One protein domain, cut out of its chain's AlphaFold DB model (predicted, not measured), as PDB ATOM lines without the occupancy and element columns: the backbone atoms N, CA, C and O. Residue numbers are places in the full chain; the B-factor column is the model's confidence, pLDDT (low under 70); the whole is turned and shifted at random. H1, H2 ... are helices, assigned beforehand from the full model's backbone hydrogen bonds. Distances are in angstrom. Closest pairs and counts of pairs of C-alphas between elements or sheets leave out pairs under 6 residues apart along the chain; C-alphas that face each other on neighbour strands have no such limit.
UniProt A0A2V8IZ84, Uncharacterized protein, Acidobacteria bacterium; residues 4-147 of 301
ATOM      1  N   ILE A   4      54.598   9.400  14.330       92.25
ATOM      2  CA  ILE A   4      53.579   8.420  13.940       92.25
ATOM      3  C   ILE A   4      52.250   9.135  13.708       92.25
ATOM      4  O   ILE A   4      51.695   9.021  12.615       92.25
ATOM      5  N   ALA A   5      51.819   9.990  14.639       93.44
ATOM      6  CA  ALA A   5      50.607  10.790  14.465       93.44
ATOM      7  C   ALA A   5      50.663  11.674  13.203       93.44
ATOM      8  O   ALA A   5      49.691  11.766  12.456       93.44
ATOM      9  N   ARG A   6      51.827  12.271  12.886       94.06
ATOM     10  CA  ARG A   6      52.021  13.015  11.625       94.06
ATOM     11  C   ARG A   6      51.858  12.150  10.379       94.06
ATOM     12  O   ARG A   6      51.334  12.645   9.385       94.06
ATOM     13  N   LYS A   7      52.328  10.901  10.399       91.31
ATOM     14  CA  LYS A   7      52.141   9.968   9.278       91.31
ATOM     15  C   LYS A   7      50.668   9.595   9.121       91.31
ATOM     16  O   LYS A   7      50.150   9.739   8.020       91.31
ATOM     17  N   ILE A   8      49.991   9.241  10.216       90.25
ATOM     18  CA  ILE A   8      48.550   8.938  10.219       90.25
ATOM     19  C   ILE A   8      47.754  10.113   9.650       90.25
ATOM     20  O   ILE A   8      46.966   9.935   8.723       90.25
ATOM     21  N   ARG A   9      48.025  11.333  10.123       92.06
ATOM     22  CA  ARG A   9      47.381  12.545   9.612       92.06
ATOM     23  C   ARG A   9      47.566  12.715   8.103       92.06
ATOM     24  O   ARG A   9      46.596  12.992   7.408       92.06
ATOM     25  N   ARG A  10      48.790  12.551   7.587       90.12
ATOM     26  CA  ARG A  10      49.081  12.695   6.149       90.12
ATOM     27  C   ARG A  10      48.307  11.692   5.301       90.12
ATOM     28  O   ARG A  10      47.773  12.079   4.265       90.12
ATOM     29  N   GLU A  11      48.234  10.438   5.737       85.25
ATOM     30  CA  GLU A  11      47.467   9.418   5.018       85.25
ATOM     31  C   GLU A  11      45.963   9.707   5.068       85.25
ATOM     32  O   GLU A  11      45.291   9.614   4.040       85.25
ATOM     33  N   LEU A  12      45.442  10.173   6.207       84.19
ATOM     34  CA  LEU A  12      44.042  10.579   6.320       84.19
ATOM     35  C   LEU A  12      43.716  11.789   5.425       84.19
ATOM     36  O   LEU A  12      42.725  11.779   4.697       84.19
ATOM     37  N   GLU A  13      44.569  12.815   5.412       88.00
ATOM     38  CA  GLU A  13      44.422  13.976   4.523       88.00
ATOM     39  C   GLU A  13      44.475  13.574   3.045       88.00
ATOM     40  O   GLU A  13      43.695  14.086   2.235       88.00
ATOM     41  N   ARG A  14      45.372  12.650   2.678       83.31
ATOM     42  CA  ARG A  14      45.465  12.109   1.317       83.31
ATOM     43  C   ARG A  14      44.178  11.387   0.928       83.31
ATOM     44  O   ARG A  14      43.631  11.688  -0.134       83.31
ATOM     45  N   ALA A  15      43.674  10.507   1.792       76.31
ATOM     46  CA  ALA A  15      42.429   9.778   1.568       76.31
ATOM     47  C   ALA A  15      41.228  10.729   1.392       76.31
ATOM     48  O   ALA A  15      40.423  10.550   0.477       76.31
ATOM     49  N   LEU A  16      41.143  11.794   2.198       76.75
ATOM     50  CA  LEU A  16      40.084  12.807   2.095       76.75
ATOM     51  C   LEU A  16      40.166  13.640   0.801       76.75
ATOM     52  O   LEU A  16      39.134  14.009   0.239       76.75
ATOM     53  N   ARG A  17      41.378  13.948   0.313       78.69
ATOM     54  CA  ARG A  17      41.590  14.760  -0.902       78.69
ATOM     55  C   ARG A  17      41.333  14.000  -2.193       78.69
ATOM     56  O   ARG A  17      40.820  14.591  -3.139       78.69
ATOM     57  N   GLN A  18      41.715  12.725  -2.259       68.38
ATOM     58  CA  GLN A  18      41.711  11.986  -3.520       68.38
ATOM     59  C   GLN A  18      40.302  11.728  -4.072       68.38
ATOM     60  O   GLN A  18      40.200  11.409  -5.251       68.38
ATOM     61  N   LYS A  19      39.217  11.889  -3.288       58.12
ATOM     62  CA  LYS A  19      37.802  11.658  -3.686       58.12
ATOM     63  C   LYS A  19      37.536  10.334  -4.442       58.12
ATOM     64  O   LYS A  19      36.429  10.114  -4.918       58.12
ATOM     65  N   THR A  20      38.524   9.446  -4.529       48.22
ATOM     66  CA  THR A  20      38.547   8.181  -5.259       48.22
ATOM     67  C   THR A  20      39.550   7.257  -4.551       48.22
ATOM     68  O   THR A  20      40.723   7.596  -4.456       48.22
ATOM     69  N   ALA A  21      39.035   6.128  -4.035       44.41
ATOM     70  CA  ALA A  21      39.692   4.997  -3.344       44.41
ATOM     71  C   ALA A  21      40.446   5.318  -2.023       44.41
ATOM     72  O   ALA A  21      41.494   5.942  -2.040       44.41
ATOM     73  N   SER A  22      40.030   4.909  -0.816       46.47
ATOM     74  CA  SER A  22      39.099   3.861  -0.370       46.47
ATOM     75  C   SER A  22      37.954   4.469   0.449       46.47
ATOM     76  O   SER A  22      38.084   4.762   1.637       46.47
ATOM     77  N   PHE A  23      36.791   4.629  -0.186       46.62
ATOM     78  CA  PHE A  23      35.545   4.940   0.521       46.62
ATOM     79  C   PHE A  23      35.145   3.799   1.466       46.62
ATOM     80  O   PHE A  23      34.303   3.988   2.324       46.62
ATOM     81  N   GLU A  24      35.746   2.617   1.336       47.50
ATOM     82  CA  GLU A  24      35.371   1.416   2.067       47.50
ATOM     83  C   GLU A  24      35.986   1.347   3.467       47.50
ATOM     84  O   GLU A  24      35.332   0.852   4.372       47.50
ATOM     85  N   ALA A  25      37.197   1.871   3.684       51.16
ATOM     86  CA  ALA A  25      37.783   1.976   5.026       51.16
ATOM     87  C   ALA A  25      37.080   3.065   5.859       51.16
ATOM     88  O   ALA A  25      36.684   2.819   6.991       51.16
ATOM     89  N   PHE A  26      36.813   4.239   5.271       49.03
ATOM     90  CA  PHE A  26      36.112   5.327   5.966       49.03
ATOM     91  C   PHE A  26      34.604   5.059   6.131       49.03
ATOM     92  O   PHE A  26      34.020   5.421   7.149       49.03
ATOM     93  N   ARG A  27      33.958   4.392   5.159       49.81
ATOM     94  CA  ARG A  27      32.567   3.924   5.291       49.81
ATOM     95  C   ARG A  27      32.455   2.817   6.335       49.81
ATOM     96  O   ARG A  27      31.552   2.912   7.153       49.81
ATOM     97  N   ARG A  28      33.395   1.859   6.383       59.69
ATOM     98  CA  ARG A  28      33.481   0.887   7.487       59.69
ATOM     99  C   ARG A  28      33.678   1.585   8.829       59.69
ATOM    100  O   ARG A  28      32.959   1.258   9.758       59.69
ATOM    101  N   GLY A  29      34.553   2.587   8.916       60.31
ATOM    102  CA  GLY A  29      34.724   3.393  10.130       60.31
ATOM    103  C   GLY A  29      33.437   4.114  10.558       60.31
ATOM    104  O   GLY A  29      33.099   4.120  11.736       60.31
ATOM    105  N   LYS A  30      32.659   4.659   9.609       60.44
ATOM    106  CA  LYS A  30      31.351   5.275   9.895       60.44
ATOM    107  C   LYS A  30      30.299   4.247  10.333       60.44
ATOM    108  O   LYS A  30      29.625   4.472  11.329       60.44
ATOM    109  N   GLU A  31      30.178   3.131   9.620       63.50
ATOM    110  CA  GLU A  31      29.250   2.035   9.946       63.50
ATOM    111  C   GLU A  31      29.594   1.391  11.298       63.50
ATOM    112  O   GLU A  31      28.703   1.085  12.085       63.50
ATOM    113  N   ARG A  32      30.886   1.255  11.621       66.25
ATOM    114  CA  ARG A  32      31.367   0.814  12.939       66.25
ATOM    115  C   ARG A  32      31.109   1.863  14.017       66.25
ATOM    116  O   ARG A  32      30.683   1.505  15.103       66.25
ATOM    117  N   ALA A  33      31.291   3.152  13.737       67.31
ATOM    118  CA  ALA A  33      30.970   4.209  14.699       67.31
ATOM    119  C   ALA A  33      29.477   4.238  15.070       67.31
ATOM    120  O   ALA A  33      29.140   4.589  16.198       67.31
ATOM    121  N   GLU A  34      28.588   3.826  14.160       69.81
ATOM    122  CA  GLU A  34      27.150   3.675  14.424       69.81
ATOM    123  C   GLU A  34      26.827   2.504  15.378       69.81
ATOM    124  O   GLU A  34      25.748   2.498  15.974       69.81
ATOM    125  N   THR A  35      27.749   1.552  15.595       73.81
ATOM    126  CA  THR A  35      27.588   0.484  16.607       73.81
ATOM    127  C   THR A  35      27.938   0.949  18.023       73.81
ATOM    128  O   THR A  35      27.509   0.325  18.999       73.81
ATOM    129  N   ILE A  36      28.662   2.068  18.170       80.31
ATOM    130  CA  ILE A  36      28.915   2.673  19.478       80.31
ATOM    131  C   ILE A  36      27.626   3.309  19.991       80.31
ATOM    132  O   ILE A  36      27.023   4.170  19.349       80.31
ATOM    133  N   LYS A  37      27.261   2.963  21.229       84.19
ATOM    134  CA  LYS A  37      26.190   3.654  21.949       84.19
ATOM    135  C   LYS A  37      26.477   5.154  22.013       84.19
ATOM    136  O   LYS A  37      27.500   5.602  22.542       84.19
ATOM    137  N   SER A  38      25.536   5.939  21.506       86.31
ATOM    138  CA  SER A  38      25.564   7.393  21.625       86.31
ATOM    139  C   SER A  38      25.554   7.818  23.095       86.31
ATOM    140  O   SER A  38      25.006   7.125  23.956       86.31
ATOM    141  N   LEU A  39      26.087   9.009  23.377       86.38
ATOM    142  CA  LEU A  39      26.055   9.600  24.718       86.38
ATOM    143  C   LEU A  39      24.639   9.589  25.325       86.38
ATOM    144  O   LEU A  39      24.450   9.200  26.473       86.38
ATOM    145  N   GLY A  40      23.627   9.952  24.532       87.12
ATOM    146  CA  GLY A  40      22.234   9.952  24.980       87.12
ATOM    147  C   GLY A  40      21.681   8.557  25.290       87.12
ATOM    148  O   GLY A  40      20.831   8.438  26.167       87.12
ATOM    149  N   GLN A  41      22.143   7.504  24.604       89.38
ATOM    150  CA  GLN A  41      21.779   6.123  24.949       89.38
ATOM    151  C   GLN A  41      22.404   5.710  26.283       89.38
ATOM    152  O   GLN A  41      21.675   5.233  27.144       89.38
ATOM    153  N   LEU A  42      23.701   5.967  26.482       90.56
ATOM    154  CA  LEU A  42      24.397   5.643  27.734       90.56
ATOM    155  C   LEU A  42      23.733   6.315  28.945       90.56
ATOM    156  O   LEU A  42      23.459   5.659  29.944       90.56
ATOM    157  N   ILE A  43      23.392   7.603  28.834       90.56
ATOM    158  CA  ILE A  43      22.715   8.334  29.916       90.56
ATOM    159  C   ILE A  43      21.321   7.754  30.200       90.56
ATOM    160  O   ILE A  43      20.938   7.606  31.358       90.56
ATOM    161  N   ARG A  44      20.553   7.381  29.163       92.75
ATOM    162  CA  ARG A  44      19.233   6.741  29.340       92.75
ATOM    163  C   ARG A  44      19.314   5.364  29.995       92.75
ATOM    164  O   ARG A  44      18.361   4.962  30.651       92.75
ATOM    165  N   GLU A  45      20.432   4.665  29.836       91.50
ATOM    166  CA  GLU A  45      20.719   3.399  30.519       91.50
ATOM    167  C   GLU A  45      21.157   3.596  31.983       91.50
ATOM    168  O   GLU A  45      21.478   2.627  32.665       91.50
ATOM    169  N   GLY A  46      21.152   4.835  32.487       89.19
ATOM    170  CA  GLY A  46      21.495   5.156  33.871       89.19
ATOM    171  C   GLY A  46      22.990   5.348  34.114       89.19
ATOM    172  O   GLY A  46      23.404   5.457  35.267       89.19
ATOM    173  N   ILE A  47      23.809   5.410  33.057       90.19
ATOM    174  CA  ILE A  47      25.227   5.741  33.195       90.19
ATOM    175  C   ILE A  47      25.361   7.219  33.569       90.19
ATOM    176  O   ILE A  47      24.749   8.091  32.948       90.19
ATOM    177  N   ASP A  48      26.200   7.488  34.568       91.06
ATOM    178  CA  ASP A  48      26.571   8.841  34.973       91.06
ATOM    179  C   ASP A  48      26.979   9.694  33.748       91.06
ATOM    180  O   ASP A  48      27.770   9.220  32.929       91.06
ATOM    181  N   PRO A  49      26.477  10.932  33.583       91.44
ATOM    182  CA  PRO A  49      26.738  11.726  32.382       91.44
ATOM    183  C   PRO A  49      28.220  11.979  32.092       91.44
ATOM    184  O   PRO A  49      28.621  11.951  30.925       91.44
ATOM    185  N   LEU A  50      29.041  12.200  33.127       93.00
ATOM    186  CA  LEU A  50      30.477  12.390  32.945       93.00
ATOM    187  C   LEU A  50      31.136  11.069  32.543       93.00
ATOM    188  O   LEU A  50      31.932  11.038  31.602       93.00
ATOM    189  N   HIS A  51      30.765   9.967  33.203       93.44
ATOM    190  CA  HIS A  51      31.237   8.637  32.819       93.44
ATOM    191  C   HIS A  51      30.868   8.302  31.371       93.44
ATOM    192  O   HIS A  51      31.720   7.854  30.612       93.44
ATOM    193  N   ALA A  52      29.621   8.550  30.967       93.12
ATOM    194  CA  ALA A  52      29.112   8.244  29.637       93.12
ATOM    195  C   ALA A  52      29.905   8.968  28.540       93.12
ATOM    196  O   ALA A  52      30.163   8.402  27.477       93.12
ATOM    197  N   LEU A  53      30.332  10.202  28.803       93.00
ATOM    198  CA  LEU A  53      31.134  11.000  27.883       93.00
ATOM    199  C   LEU A  53      32.562  10.458  27.731       93.00
ATOM    200  O   LEU A  53      33.051  10.319  26.605       93.00
ATOM    201  N   TYR A  54      33.207  10.096  28.841       95.75
ATOM    202  CA  TYR A  54      34.512   9.438  28.798       95.75
ATOM    203  C   TYR A  54      34.429   8.055  28.149       95.75
ATOM    204  O   TYR A  54      35.211   7.774  27.250       95.75
ATOM    205  N   ALA A  55      33.438   7.237  28.509       93.75
ATOM    206  CA  ALA A  55      33.215   5.917  27.923       93.75
ATOM    207  C   ALA A  55      32.964   5.999  26.409       93.75
ATOM    208  O   ALA A  55      33.569   5.254  25.643       93.75
ATOM    209  N   ASN A  56      32.134   6.944  25.954       92.94
ATOM    210  CA  ASN A  56      31.921   7.181  24.526       92.94
ATOM    211  C   ASN A  56      33.229   7.559  23.808       92.94
ATOM    212  O   ASN A  56      33.514   7.031  22.736       92.94
ATOM    213  N   THR A  57      34.044   8.423  24.416       94.31
ATOM    214  CA  THR A  57      35.337   8.842  23.853       94.31
ATOM    215  C   THR A  57      36.344   7.685  23.808       94.31
ATOM    216  O   THR A  57      37.034   7.516  22.805       94.31
ATOM    217  N   THR A  58      36.396   6.849  24.847       95.25
ATOM    218  CA  THR A  58      37.233   5.640  24.881       95.25
ATOM    219  C   THR A  58      36.790   4.623  23.831       95.25
ATOM    220  O   THR A  58      37.636   4.067  23.138       95.25
ATOM    221  N   ASN A  59      35.483   4.434  23.625       92.75
ATOM    222  CA  ASN A  59      34.968   3.549  22.575       92.75
ATOM    223  C   ASN A  59      35.360   4.037  21.173       92.75
ATOM    224  O   ASN A  59      35.758   3.232  20.333       92.75
ATOM    225  N   LEU A  60      35.317   5.352  20.924       91.00
ATOM    226  CA  LEU A  60      35.807   5.932  19.667       91.00
ATOM    227  C   LEU A  60      37.310   5.694  19.476       91.00
ATOM    228  O   LEU A  60      37.752   5.424  18.361       91.00
ATOM    229  N   ALA A  61      38.093   5.767  20.554       93.62
ATOM    230  CA  ALA A  61      39.513   5.442  20.510       93.62
ATOM    231  C   ALA A  61      39.784   3.948  20.272       93.62
ATOM    232  O   ALA A  61      40.722   3.620  19.550       93.62
ATOM    233  N   GLY A  62      38.935   3.065  20.802       91.50
ATOM    234  CA  GLY A  62      38.956   1.632  20.505       91.50
ATOM    235  C   GLY A  62      38.718   1.345  19.022       91.50
ATOM    236  O   GLY A  62      39.534   0.674  18.402       91.50
ATOM    237  N   LEU A  63      37.681   1.938  18.418       88.06
ATOM    238  CA  LEU A  63      37.447   1.796  16.974       88.06
ATOM    239  C   LEU A  63      38.600   2.340  16.136       88.06
ATOM    240  O   LEU A  63      39.003   1.723  15.156       88.06
ATOM    241  N   PHE A  64      39.154   3.489  16.528       88.56
ATOM    242  CA  PHE A  64      40.324   4.028  15.850       88.56
ATOM    243  C   PHE A  64      41.491   3.036  15.890       88.56
ATOM    244  O   PHE A  64      42.116   2.812  14.860       88.56
ATOM    245  N   MET A  65      41.759   2.411  17.042       88.69
ATOM    246  CA  MET A  65      42.781   1.371  17.174       88.69
ATOM    247  C   MET A  65      42.509   0.157  16.277       88.69
ATOM    248  O   MET A  65      43.438  -0.333  15.641       88.69
ATOM    249  N   GLU A  66      41.261  -0.303  16.189       84.19
ATOM    250  CA  GLU A  66      40.881  -1.389  15.278       84.19
ATOM    251  C   GLU A  66      41.133  -1.025  13.811       84.19
ATOM    252  O   GLU A  66      41.545  -1.876  13.035       84.19
ATOM    253  N   ASP A  67      40.938   0.235  13.421       80.69
ATOM    254  CA  ASP A  67      41.216   0.692  12.056       80.69
ATOM    255  C   ASP A  67      42.726   0.907  11.798       80.69
ATOM    256  O   ASP A  67      43.172   0.894  10.648       80.69
ATOM    257  N   LEU A  68      43.548   1.086  12.845       78.69
ATOM    258  CA  LEU A  68      45.000   1.275  12.708       78.69
ATOM    259  C   LEU A  68      45.714   0.035  12.162       78.69
ATOM    260  O   LEU A  68      46.717   0.187  11.460       78.69
ATOM    261  N   VAL A  69      45.227  -1.171  12.468       70.69
ATOM    262  CA  VAL A  69      45.876  -2.428  12.045       70.69
ATOM    263  C   VAL A  69      45.877  -2.597  10.522       70.69
ATOM    264  O   VAL A  69      46.764  -3.247   9.974       70.69
ATOM    265  N   ASP A  70      44.937  -1.941   9.836       72.19
ATOM    266  CA  ASP A  70      44.819  -1.952   8.379       72.19
ATOM    267  C   ASP A  70      45.767  -0.946   7.695       72.19
ATOM    268  O   ASP A  70      45.857  -0.915   6.463       72.19
ATOM    269  N   LEU A  71      46.488  -0.104   8.451       74.88
ATOM    270  CA  LEU A  71      47.366   0.924   7.890       74.88
ATOM    271  C   LEU A  71      48.727   0.336   7.468       74.88
ATOM    272  O   LEU A  71      49.548   0.010   8.326       74.88
ATOM    273  N   PRO A  72      49.069   0.308   6.160       72.88
ATOM    274  CA  PRO A  72      50.271  -0.385   5.678       72.88
ATOM    275  C   PRO A  72      51.601   0.195   6.177       72.88
ATOM    276  O   PRO A  72      52.636  -0.463   6.093       72.88
ATOM    277  N   PHE A  73      51.600   1.451   6.633       77.38
ATOM    278  CA  PHE A  73      52.795   2.143   7.118       77.38
ATOM    279  C   PHE A  73      53.002   2.006   8.632       77.38
ATOM    280  O   PHE A  73      54.031   2.479   9.133       77.38
ATOM    281  N   LEU A  74      52.027   1.448   9.361       81.94
ATOM    282  CA  LEU A  74      52.175   1.207  10.788       81.94
ATOM    283  C   LEU A  74      53.227   0.113  10.989       81.94
ATOM    284  O   LEU A  74      53.279  -0.876  10.257       81.94
ATOM    285  N   ASP A  75      54.129   0.328  11.944       84.00
ATOM    286  CA  ASP A  75      55.197  -0.627  12.222       84.00
ATOM    287  C   ASP A  75      54.575  -1.957  12.675       84.00
ATOM    288  O   ASP A  75      53.817  -1.983  13.642       84.00
ATOM    289  N   ARG A  76      54.915  -3.067  12.004       86.44
ATOM    290  CA  ARG A  76      54.411  -4.408  12.350       86.44
ATOM    291  C   ARG A  76      54.683  -4.783  13.805       86.44
ATOM    292  O   ARG A  76      53.943  -5.581  14.365       86.44
ATOM    293  N   ARG A  77      55.716  -4.208  14.426       88.06
ATOM    294  CA  ARG A  77      56.016  -4.399  15.852       88.06
ATOM    295  C   ARG A  77      54.944  -3.806  16.759       88.06
ATOM    296  O   ARG A  77      54.736  -4.337  17.837       88.06
ATOM    297  N   VAL A  78      54.269  -2.734  16.333       89.50
ATOM    298  CA  VAL A  78      53.125  -2.168  17.064       89.50
ATOM    299  C   VAL A  78      51.971  -3.163  17.039       89.50
ATOM    300  O   VAL A  78      51.481  -3.521  18.103       89.50
ATOM    301  N   CYS A  79      51.585  -3.665  15.860       89.00
ATOM    302  CA  CYS A  79      50.502  -4.648  15.744       89.00
ATOM    303  C   CYS A  79      50.820  -5.932  16.519       89.00
ATOM    304  O   CYS A  79      50.024  -6.347  17.350       89.00
ATOM    305  N   ALA A  80      52.022  -6.490  16.335       91.50
ATOM    306  CA  ALA A  80      52.456  -7.691  17.044       91.50
ATOM    307  C   ALA A  80      52.496  -7.491  18.567       91.50
ATOM    308  O   ALA A  80      52.157  -8.402  19.312       91.50
ATOM    309  N   PHE A  81      52.886  -6.302  19.042       93.62
ATOM    310  CA  PHE A  81      52.821  -5.989  20.468       93.62
ATOM    311  C   PHE A  81      51.377  -6.004  20.970       93.62
ATOM    312  O   PHE A  81      51.128  -6.634  21.991       93.62
ATOM    313  N   ILE A  82      50.450  -5.335  20.268       92.44
ATOM    314  CA  ILE A  82      49.023  -5.264  20.633       92.44
ATOM    315  C   ILE A  82      48.406  -6.667  20.675       92.44
ATOM    316  O   ILE A  82      47.764  -7.011  21.663       92.44
ATOM    317  N   GLU A  83      48.639  -7.474  19.638       92.00
ATOM    318  CA  GLU A  83      48.192  -8.871  19.564       92.00
ATOM    319  C   GLU A  83      48.734  -9.679  20.745       92.00
ATOM    320  O   GLU A  83      47.969 -10.305  21.474       92.00
ATOM    321  N   GLN A  84      50.041  -9.582  21.003       94.88
ATOM    322  CA  GLN A  84      50.670 -10.309  22.095       94.88
ATOM    323  C   GLN A  84      50.084  -9.922  23.459       94.88
ATOM    324  O   GLN A  84      49.783 -10.797  24.257       94.88
ATOM    325  N   VAL A  85      49.911  -8.629  23.760       94.44
ATOM    326  CA  VAL A  85      49.383  -8.222  25.077       94.44
ATOM    327  C   VAL A  85      47.898  -8.541  25.231       94.44
ATOM    328  O   VAL A  85      47.437  -8.774  26.347       94.44
ATOM    329  N   GLN A  86      47.151  -8.593  24.130       92.31
ATOM    330  CA  GLN A  86      45.772  -9.062  24.146       92.31
ATOM    331  C   GLN A  86      45.704 -10.556  24.491       92.31
ATOM    332  O   GLN A  86      44.882 -10.945  25.324       92.31
ATOM    333  N   ASP A  87      46.592 -11.363  23.907       94.50
ATOM    334  CA  ASP A  87      46.683 -12.801  24.166       94.50
ATOM    335  C   ASP A  87      47.247 -13.121  25.557       94.50
ATOM    336  O   ASP A  87      46.735 -14.019  26.224       94.50
ATOM    337  N   ASP A  88      48.257 -12.377  26.017       94.94
ATOM    338  CA  ASP A  88      48.923 -12.597  27.308       94.94
ATOM    339  C   ASP A  88      47.973 -12.329  28.490       94.94
ATOM    340  O   ASP A  88      47.992 -13.053  29.485       94.94
ATOM    341  N   TYR A  89      47.145 -11.281  28.402       93.62
ATOM    342  CA  TYR A  89      46.337 -10.817  29.538       93.62
ATOM    343  C   TYR A  89      44.848 -11.141  29.441       93.62
ATOM    344  O   TYR A  89      44.168 -11.117  30.474       93.62
ATOM    345  N   GLN A  90      44.339 -11.396  28.227       93.56
ATOM    346  CA  GLN A  90      42.939 -11.746  27.944       93.56
ATOM    347  C   GLN A  90      41.958 -10.938  28.801       93.56
ATOM    348  O   GLN A  90      41.182 -11.488  29.586       93.56
ATOM    349  N   ALA A  91      42.072  -9.607  28.720       94.38
ATOM    350  CA  ALA A  91      41.370  -8.701  29.619       94.38
ATOM    351  C   ALA A  91      39.861  -8.986  29.647       94.38
ATOM    352  O   ALA A  91      39.217  -9.179  28.616       94.38
ATOM    353  N   GLY A  92      39.290  -8.987  30.846       91.62
ATOM    354  CA  GLY A  92      37.925  -9.436  31.077       91.62
ATOM    355  C   GLY A  92      37.399  -8.943  32.415       91.62
ATOM    356  O   GLY A  92      37.363  -7.742  32.682       91.62
ATOM    357  N   TYR A  93      36.963  -9.879  33.246       90.69
ATOM    358  CA  TYR A  93      36.632  -9.657  34.648       90.69
ATOM    359  C   TYR A  93      36.905 -10.960  35.415       90.69
ATOM    360  O   TYR A  93      36.811 -12.039  34.811       90.69
ATOM    361  N   PRO A  94      37.232 -10.913  36.717       91.69
ATOM    362  CA  PRO A  94      37.362 -12.125  37.512       91.69
ATOM    363  C   PRO A  94      36.115 -13.031  37.447       91.69
ATOM    364  O   PRO A  94      34.991 -12.528  37.390       91.69
ATOM    365  N   PRO A  95      36.278 -14.367  37.440       88.25
ATOM    366  CA  PRO A  95      37.534 -15.099  37.607       88.25
ATOM    367  C   PRO A  95      38.340 -15.275  36.308       88.25
ATOM    368  O   PRO A  95      39.443 -15.801  36.368       88.25
ATOM    369  N   MET A  96      37.815 -14.859  35.149       89.69
ATOM    370  CA  MET A  96      38.447 -15.122  33.847       89.69
ATOM    371  C   MET A  96      39.768 -14.376  33.667       89.69
ATOM    372  O   MET A  96      40.723 -14.938  33.145       89.69
ATOM    373  N   SER A  97      39.825 -13.118  34.103       93.81
ATOM    374  CA  SER A  97      41.060 -12.334  34.120       93.81
ATOM    375  C   SER A  97      41.007 -11.304  35.247       93.81
ATOM    376  O   SER A  97      39.973 -10.649  35.417       93.81
ATOM    377  N   PRO A  98      42.094 -11.117  36.019       94.56
ATOM    378  CA  PRO A  98      42.179 -10.038  37.002       94.56
ATOM    379  C   PRO A  98      42.263  -8.662  36.337       94.56
ATOM    380  O   PRO A  98      41.924  -7.647  36.949       94.56
ATOM    381  N   ILE A  99      42.691  -8.602  35.076       96.69
ATOM    382  CA  ILE A  99      42.789  -7.360  34.321       96.69
ATOM    383  C   ILE A  99      41.421  -7.058  33.726       96.69
ATOM    384  O   ILE A  99      40.911  -7.780  32.869       96.69
ATOM    385  N   THR A 100      40.822  -5.962  34.181       95.69
ATOM    386  CA  THR A 100      39.522  -5.541  33.674       95.69
ATOM    387  C   THR A 100      39.646  -4.955  32.276       95.69
ATOM    388  O   THR A 100      40.630  -4.278  31.970       95.69
ATOM    389  N   VAL A 101      38.619  -5.148  31.442       94.75
ATOM    390  CA  VAL A 101      38.551  -4.515  30.109       94.75
ATOM    391  C   VAL A 101      38.763  -3.003  30.212       94.75
ATOM    392  O   VAL A 101      39.517  -2.426  29.433       94.75
ATOM    393  N   SER A 102      38.152  -2.356  31.211       94.44
ATOM    394  CA  SER A 102      38.310  -0.916  31.428       94.44
ATOM    395  C   SER A 102      39.760  -0.546  31.744       94.44
ATOM    396  O   SER A 102      40.279   0.384  31.133       94.44
ATOM    397  N   PHE A 103      40.451  -1.274  32.626       97.12
ATOM    398  CA  PHE A 103      41.863  -1.011  32.909       97.12
ATOM    399  C   PHE A 103      42.742  -1.215  31.670       97.12
ATOM    400  O   PHE A 103      43.494  -0.314  31.297       97.12
ATOM    401  N   TYR A 104      42.610  -2.370  31.011       97.62
ATOM    402  CA  TYR A 104      43.407  -2.731  29.841       97.62
ATOM    403  C   TYR A 104      43.264  -1.716  28.709       97.62
ATOM    404  O   TYR A 104      44.269  -1.222  28.202       97.62
ATOM    405  N   MET A 105      42.031  -1.343  28.355       96.94
ATOM    406  CA  MET A 105      41.795  -0.395  27.266       96.94
ATOM    407  C   MET A 105      42.395   0.978  27.568       96.94
ATOM    408  O   MET A 105      42.995   1.589  26.687       96.94
ATOM    409  N   HIS A 106      42.294   1.466  28.808       98.25
ATOM    410  CA  HIS A 106      42.891   2.755  29.162       98.25
ATOM    411  C   HIS A 106      44.422   2.710  29.185       98.25
ATOM    412  O   HIS A 106      45.056   3.673  28.754       98.25
ATOM    413  N   TRP A 107      45.013   1.609  29.650       98.31
ATOM    414  CA  TRP A 107      46.456   1.397  29.578       98.31
ATOM    415  C   TRP A 107      46.935   1.357  28.118       98.31
ATOM    416  O   TRP A 107      47.807   2.132  27.724       98.31
ATOM    417  N   LEU A 108      46.310   0.525  27.283       97.50
ATOM    418  CA  LEU A 108      46.727   0.334  25.896       97.50
ATOM    419  C   LEU A 108      46.597   1.622  25.080       97.50
ATOM    420  O   LEU A 108      47.510   2.001  24.347       97.50
ATOM    421  N   LEU A 109      45.465   2.315  25.223       97.75
ATOM    422  CA  LEU A 109      45.184   3.514  24.445       97.75
ATOM    423  C   LEU A 109      45.988   4.723  24.928       97.75
ATOM    424  O   LEU A 109      46.418   5.529  24.102       97.75
ATOM    425  N   TYR A 110      46.180   4.887  26.240       98.38
ATOM    426  CA  TYR A 110      46.637   6.162  26.806       98.38
ATOM    427  C   TYR A 110      47.976   6.105  27.537       98.38
ATOM    428  O   TYR A 110      48.487   7.176  27.875       98.38
ATOM    429  N   ASP A 111      48.551   4.923  27.768       98.19
ATOM    430  CA  ASP A 111      49.783   4.759  28.548       98.19
ATOM    431  C   ASP A 111      50.903   4.074  27.769       98.19
ATOM    432  O   ASP A 111      52.054   4.503  27.869       98.19
ATOM    433  N   VAL A 112      50.596   3.060  26.956       96.62
ATOM    434  CA  VAL A 112      51.618   2.403  26.129       96.62
ATOM    435  C   VAL A 112      52.147   3.380  25.084       96.62
ATOM    436  O   VAL A 112      51.386   4.015  24.352       96.62
ATOM    437  N   ARG A 113      53.476   3.505  25.022       95.50
ATOM    438  CA  ARG A 113      54.163   4.465  24.154       95.50
ATOM    439  C   ARG A 113      54.938   3.760  23.058       95.50
ATOM    440  O   ARG A 113      55.767   2.899  23.323       95.50
ATOM    441  N   PHE A 114      54.757   4.233  21.835       93.56
ATOM    442  CA  PHE A 114      55.330   3.646  20.637       93.56
ATOM    443  C   PHE A 114      56.253   4.625  19.905       93.56
ATOM    444  O   PHE A 114      56.064   5.846  19.902       93.56
ATOM    445  N   GLY A 115      57.247   4.060  19.221       91.81
ATOM    446  CA  GLY A 115      58.179   4.799  18.376       91.81
ATOM    447  C   GLY A 115      59.150   5.711  19.136       91.81
ATOM    448  O   GLY A 115      59.144   5.821  20.359       91.81
ATOM    449  N   ALA A 116      60.011   6.389  18.374       91.75
ATOM    450  CA  ALA A 116      61.085   7.219  18.924       91.75
ATOM    451  C   ALA A 116      60.583   8.442  19.711       91.75
ATOM    452  O   ALA A 116      61.243   8.881  20.647       91.75
ATOM    453  N   ASP A 117      59.419   8.979  19.336       94.94
ATOM    454  CA  ASP A 117      58.823  10.141  20.002       94.94
ATOM    455  C   ASP A 117      57.947   9.725  21.208       94.94
ATOM    456  O   ASP A 117      57.396  10.590  21.883       94.94
ATOM    457  N   ARG A 118      57.860   8.414  21.501       94.94
ATOM    458  CA  ARG A 118      57.118   7.811  22.620       94.94
ATOM    459  C   ARG A 118      55.654   8.262  22.698       94.94
ATOM    460  O   ARG A 118      55.196   8.693  23.751       94.94
ATOM    461  N   GLU A 119      54.946   8.137  21.583       95.25
ATOM    462  CA  GLU A 119      53.547   8.554  21.442       95.25
ATOM    463  C   GLU A 119      52.577   7.427  21.825       95.25
ATOM    464  O   GLU A 119      52.862   6.262  21.546       95.25
ATOM    465  N   THR A 120      51.420   7.759  22.390       97.00
ATOM    466  CA  THR A 120      50.331   6.797  22.654       97.00
ATOM    467  C   THR A 120      49.302   6.775  21.519       97.00
ATOM    468  O   THR A 120      49.220   7.710  20.717       97.00
ATOM    469  N   ILE A 121      48.470   5.731  21.451       96.25
ATOM    470  CA  ILE A 121      47.376   5.647  20.462       96.25
ATOM    471  C   ILE A 121      46.381   6.802  20.648       96.25
ATOM    472  O   ILE A 121      45.914   7.394  19.674       96.25
ATOM    473  N   GLY A 122      46.092   7.182  21.893       97.38
ATOM    474  CA  GLY A 122      45.249   8.330  22.210       97.38
ATOM    475  C   GLY A 122      45.824   9.643  21.680       97.38
ATOM    476  O   GLY A 122      45.078  10.464  21.145       97.38
ATOM    477  N   GLU A 123      47.144   9.833  21.746       97.69
ATOM    478  CA  GLU A 123      47.810  11.001  21.159       97.69
ATOM    479  C   GLU A 123      47.784  10.981  19.626       97.69
ATOM    480  O   GLU A 123      47.690  12.042  18.999       97.69
ATOM    481  N   TRP A 124      47.825   9.795  19.009       96.19
ATOM    482  CA  TRP A 124      47.626   9.654  17.566       96.19
ATOM    483  C   TRP A 124      46.227  10.090  17.155       96.19
ATOM    484  O   TRP A 124      46.102  10.914  16.246       96.19
ATOM    485  N   LEU A 125      45.200   9.605  17.858       96.00
ATOM    486  CA  LEU A 125      43.812   9.999  17.630       96.00
ATOM    487  C   LEU A 125      43.612  11.501  17.849       96.00
ATOM    488  O   LEU A 125      43.003  12.177  17.022       96.00
ATOM    489  N   LEU A 126      44.177  12.053  18.926       96.94
ATOM    490  CA  LEU A 126      44.107  13.485  19.216       96.94
ATOM    491  C   LEU A 126      44.763  14.323  18.105       96.94
ATOM    492  O   LEU A 126      44.320  15.431  17.820       96.94
ATOM    493  N   GLY A 127      45.799  13.793  17.447       95.88
ATOM    494  CA  GLY A 127      46.469  14.432  16.312       95.88
ATOM    495  C   GLY A 127      45.635  14.518  15.027       95.88
ATOM    496  O   GLY A 127      45.981  15.306  14.139       95.88
ATOM    497  N   VAL A 128      44.558  13.732  14.929       93.50
ATOM    498  CA  VAL A 128      43.661  13.662  13.761       93.50
ATOM    499  C   VAL A 128      42.191  13.942  14.092       93.50
ATOM    500  O   VAL A 128      41.329  13.831  13.220       93.50
ATOM    501  N   SER A 129      41.878  14.327  15.331       94.00
ATOM    502  CA  SER A 129      40.496  14.504  15.794       94.00
ATOM    503  C   SER A 129      39.736  15.600  15.033       94.00
ATOM    504  O   SER A 129      38.518  15.518  14.886       94.00
ATOM    505  N   ASP A 130      40.444  16.613  14.522       92.50
ATOM    506  CA  ASP A 130      39.897  17.663  13.653       92.50
ATOM    507  C   ASP A 130      39.427  17.096  12.308       92.50
ATOM    508  O   ASP A 130      38.319  17.390  11.852       92.50
ATOM    509  N   LEU A 131      40.231  16.221  11.702       89.00
ATOM    510  CA  LEU A 131      39.896  15.541  10.448       89.00
ATOM    511  C   LEU A 131      38.734  14.556  10.622       89.00
ATOM    512  O   LEU A 131      37.908  14.408   9.720       89.00
ATOM    513  N   MET A 132      38.643  13.926  11.795       85.62
ATOM    514  CA  MET A 132      37.548  13.024  12.168       85.62
ATOM    515  C   MET A 132      36.289  13.757  12.655       85.62
ATOM    516  O   MET A 132      35.286  13.109  12.949       85.62
ATOM    517  N   LYS A 133      36.307  15.098  12.703       88.44
ATOM    518  CA  LYS A 133      35.181  15.954  13.114       88.44
ATOM    519  C   LYS A 133      34.656  15.650  14.522       88.44
ATOM    520  O   LYS A 133      33.450  15.710  14.760       88.44
ATOM    521  N   PHE A 134      35.553  15.332  15.453       89.75
ATOM    522  CA  PHE A 134      35.170  15.139  16.851       89.75
ATOM    523  C   PHE A 134      34.587  16.434  17.418       89.75
ATOM    524  O   PHE A 134      35.077  17.532  17.142       89.75
ATOM    525  N   HIS A 135      33.541  16.307  18.232       89.69
ATOM    526  CA  HIS A 135      32.975  17.454  18.929       89.69
ATOM    527  C   HIS A 135      33.986  18.004  19.950       89.69
ATOM    528  O   HIS A 135      34.741  17.232  20.543       89.69
ATOM    529  N   TYR A 136      33.996  19.317  20.212       91.25
ATOM    530  CA  TYR A 136      35.009  19.940  21.086       91.25
ATOM    531  C   TYR A 136      35.078  19.294  22.480       91.25
ATOM    532  O   TYR A 136      36.164  19.093  23.015       91.25
ATOM    533  N   VAL A 137      33.927  18.885  23.020       90.38
ATOM    534  CA  VAL A 137      33.830  18.171  24.303       90.38
ATOM    535  C   VAL A 137      34.509  16.794  24.247       90.38
ATOM    536  O   VAL A 137      35.169  16.402  25.202       90.38
ATOM    537  N   GLN A 138      34.405  16.061  23.130       92.06
ATOM    538  CA  GLN A 138      35.106  14.780  22.949       92.06
ATOM    539  C   GLN A 138      36.617  14.990  22.801       92.06
ATOM    540  O   GLN A 138      37.399  14.185  23.292       92.06
ATOM    541  N   VAL A 139      37.043  16.085  22.163       95.25
ATOM    542  CA  VAL A 139      38.466  16.458  22.083       95.25
ATOM    543  C   VAL A 139      39.019  16.801  23.472       95.25
ATOM    544  O   VAL A 139      40.134  16.399  23.804       95.25
ATOM    545  N   GLU A 140      38.247  17.513  24.298       95.75
ATOM    546  CA  GLU A 140      38.591  17.795  25.697       95.75
ATOM    547  C   GLU A 140      38.672  16.500  26.519       95.75
ATOM    548  O   GLU A 140      39.688  16.250  27.168       95.75
ATOM    549  N   ALA A 141      37.668  15.624  26.406       96.25
ATOM    550  CA  ALA A 141      37.655  14.313  27.053       96.25
ATOM    551  C   ALA A 141      38.859  13.457  26.638       96.25
ATOM    552  O   ALA A 141      39.555  12.918  27.493       96.25
ATOM    553  N   LEU A 142      39.167  13.383  25.340       97.69
ATOM    554  CA  LEU A 142      40.301  12.623  24.817       97.69
ATOM    555  C   LEU A 142      41.631  13.160  25.351       97.69
ATOM    556  O   LEU A 142      42.497  12.383  25.750       97.69
ATOM    557  N   ARG A 143      41.788  14.485  25.408       97.81
ATOM    558  CA  ARG A 143      42.974  15.120  25.994       97.81
ATOM    559  C   ARG A 143      43.104  14.784  27.478       97.81
ATOM    560  O   ARG A 143      44.197  14.452  27.930       97.81
ATOM    561  N   ASN A 144      42.000  14.825  28.216       97.62
ATOM    562  CA  ASN A 144      41.969  14.444  29.623       97.62
ATOM    563  C   ASN A 144      42.312  12.963  29.817       97.62
ATOM    564  O   ASN A 144      43.087  12.645  30.710       97.62
ATOM    565  N   LEU A 145      41.826  12.065  28.954       98.31
ATOM    566  CA  LEU A 145      42.185  10.643  28.972       98.31
ATOM    567  C   LEU A 145      43.681  10.431  28.708       98.31
ATOM    568  O   LEU A 145      44.337   9.738  29.490       98.31
ATOM    569  N   CYS A 146      44.239  11.098  27.692       98.00
ATOM    570  CA  CYS A 146      45.674  11.064  27.383       98.00
ATOM    571  C   CYS A 146      46.529  11.572  28.551       98.00
ATOM    572  O   CYS A 146      47.589  11.012  28.810       98.00
ATOM    573  N   ASN A 147      46.055  12.582  29.282       97.38
ATOM    574  CA  ASN A 147      46.749  13.156  30.436       97.38
ATOM    575  C   ASN A 147      46.390  12.482  31.769       97.38
ATOM    576  O   ASN A 147      46.983  12.795  32.797       97.38
TER     577      ASN A 147
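Overview. This is residues 4 to 147 of the 301 residues of an uncharacterized protein of Acidobacteria bacterium (UniProt A0A2V8IZ84). One long helix, H4, runs through the middle of a compact all-helix body, with H6, H7 and H8 clustered across one side of it and H3 and H2 packing on its first and later parts. H1 is joined to this cluster by its first residues at H7, residues 17 to 22 stick out, and H5 lies near H6 without touching a helix. The printed part has 144 residues with eight named helices, H1 to H8 in chain order, and no named strand. The radius of gyration of the C-alphas is 15.7 A and the spans are 46 by 35 by 27 A.

Arrangement. H1, residues 4 to 18, touches H7, residues 121 to 126, with residues 4 to 8 alone; their closest C-alphas, Ala 5 and Trp 124, are 4.4 A apart. H2, residues 23 to 33, touches the hub H4, residues 49 to 68, at a shallow tilt of 28 degrees, opposite ways, closest at C-alphas 33 and 60, 7.1 A. H3, residues 39 to 44, touches H4 at a steep tilt of 46 degrees, closest at C-alphas 42 and 52, 5.7 A. H5, residues 76 to 89, and H6, residues 101 to 110, are near each other. H6 touches H4 at C-alphas 109 and 61, their closest, 7.2 A. H7 and H8, residues 136 to 147, form a helical hairpin at 33 degrees, a shallow tilt only just short of steep, closest at C-alphas 122 and 146, 5.9 A. H8 is about perpendicular to H4, at 77 degrees, and touches it, closest at C-alphas 138 and 57, 6.0 A. In H1 to H8 every O i to N i+4 pair is within hydrogen-bond range.

Along the chain. H1 begins at C-alpha 4 (53.579, 8.420, 13.940) and is 21.4 A long. H4 spans 28.8 A and H5 20.0 A. H8 ends at C-alpha 147 (46.749, 13.156, 30.436).

Size, cuts and confidence. The farthest C-alphas, Gln 18 and Pro 95, are 49.4 A apart. The printed part has no cut. The link from H5 to H6 is long, with 11 residues. Residues 18 to 34 have pLDDT under 70.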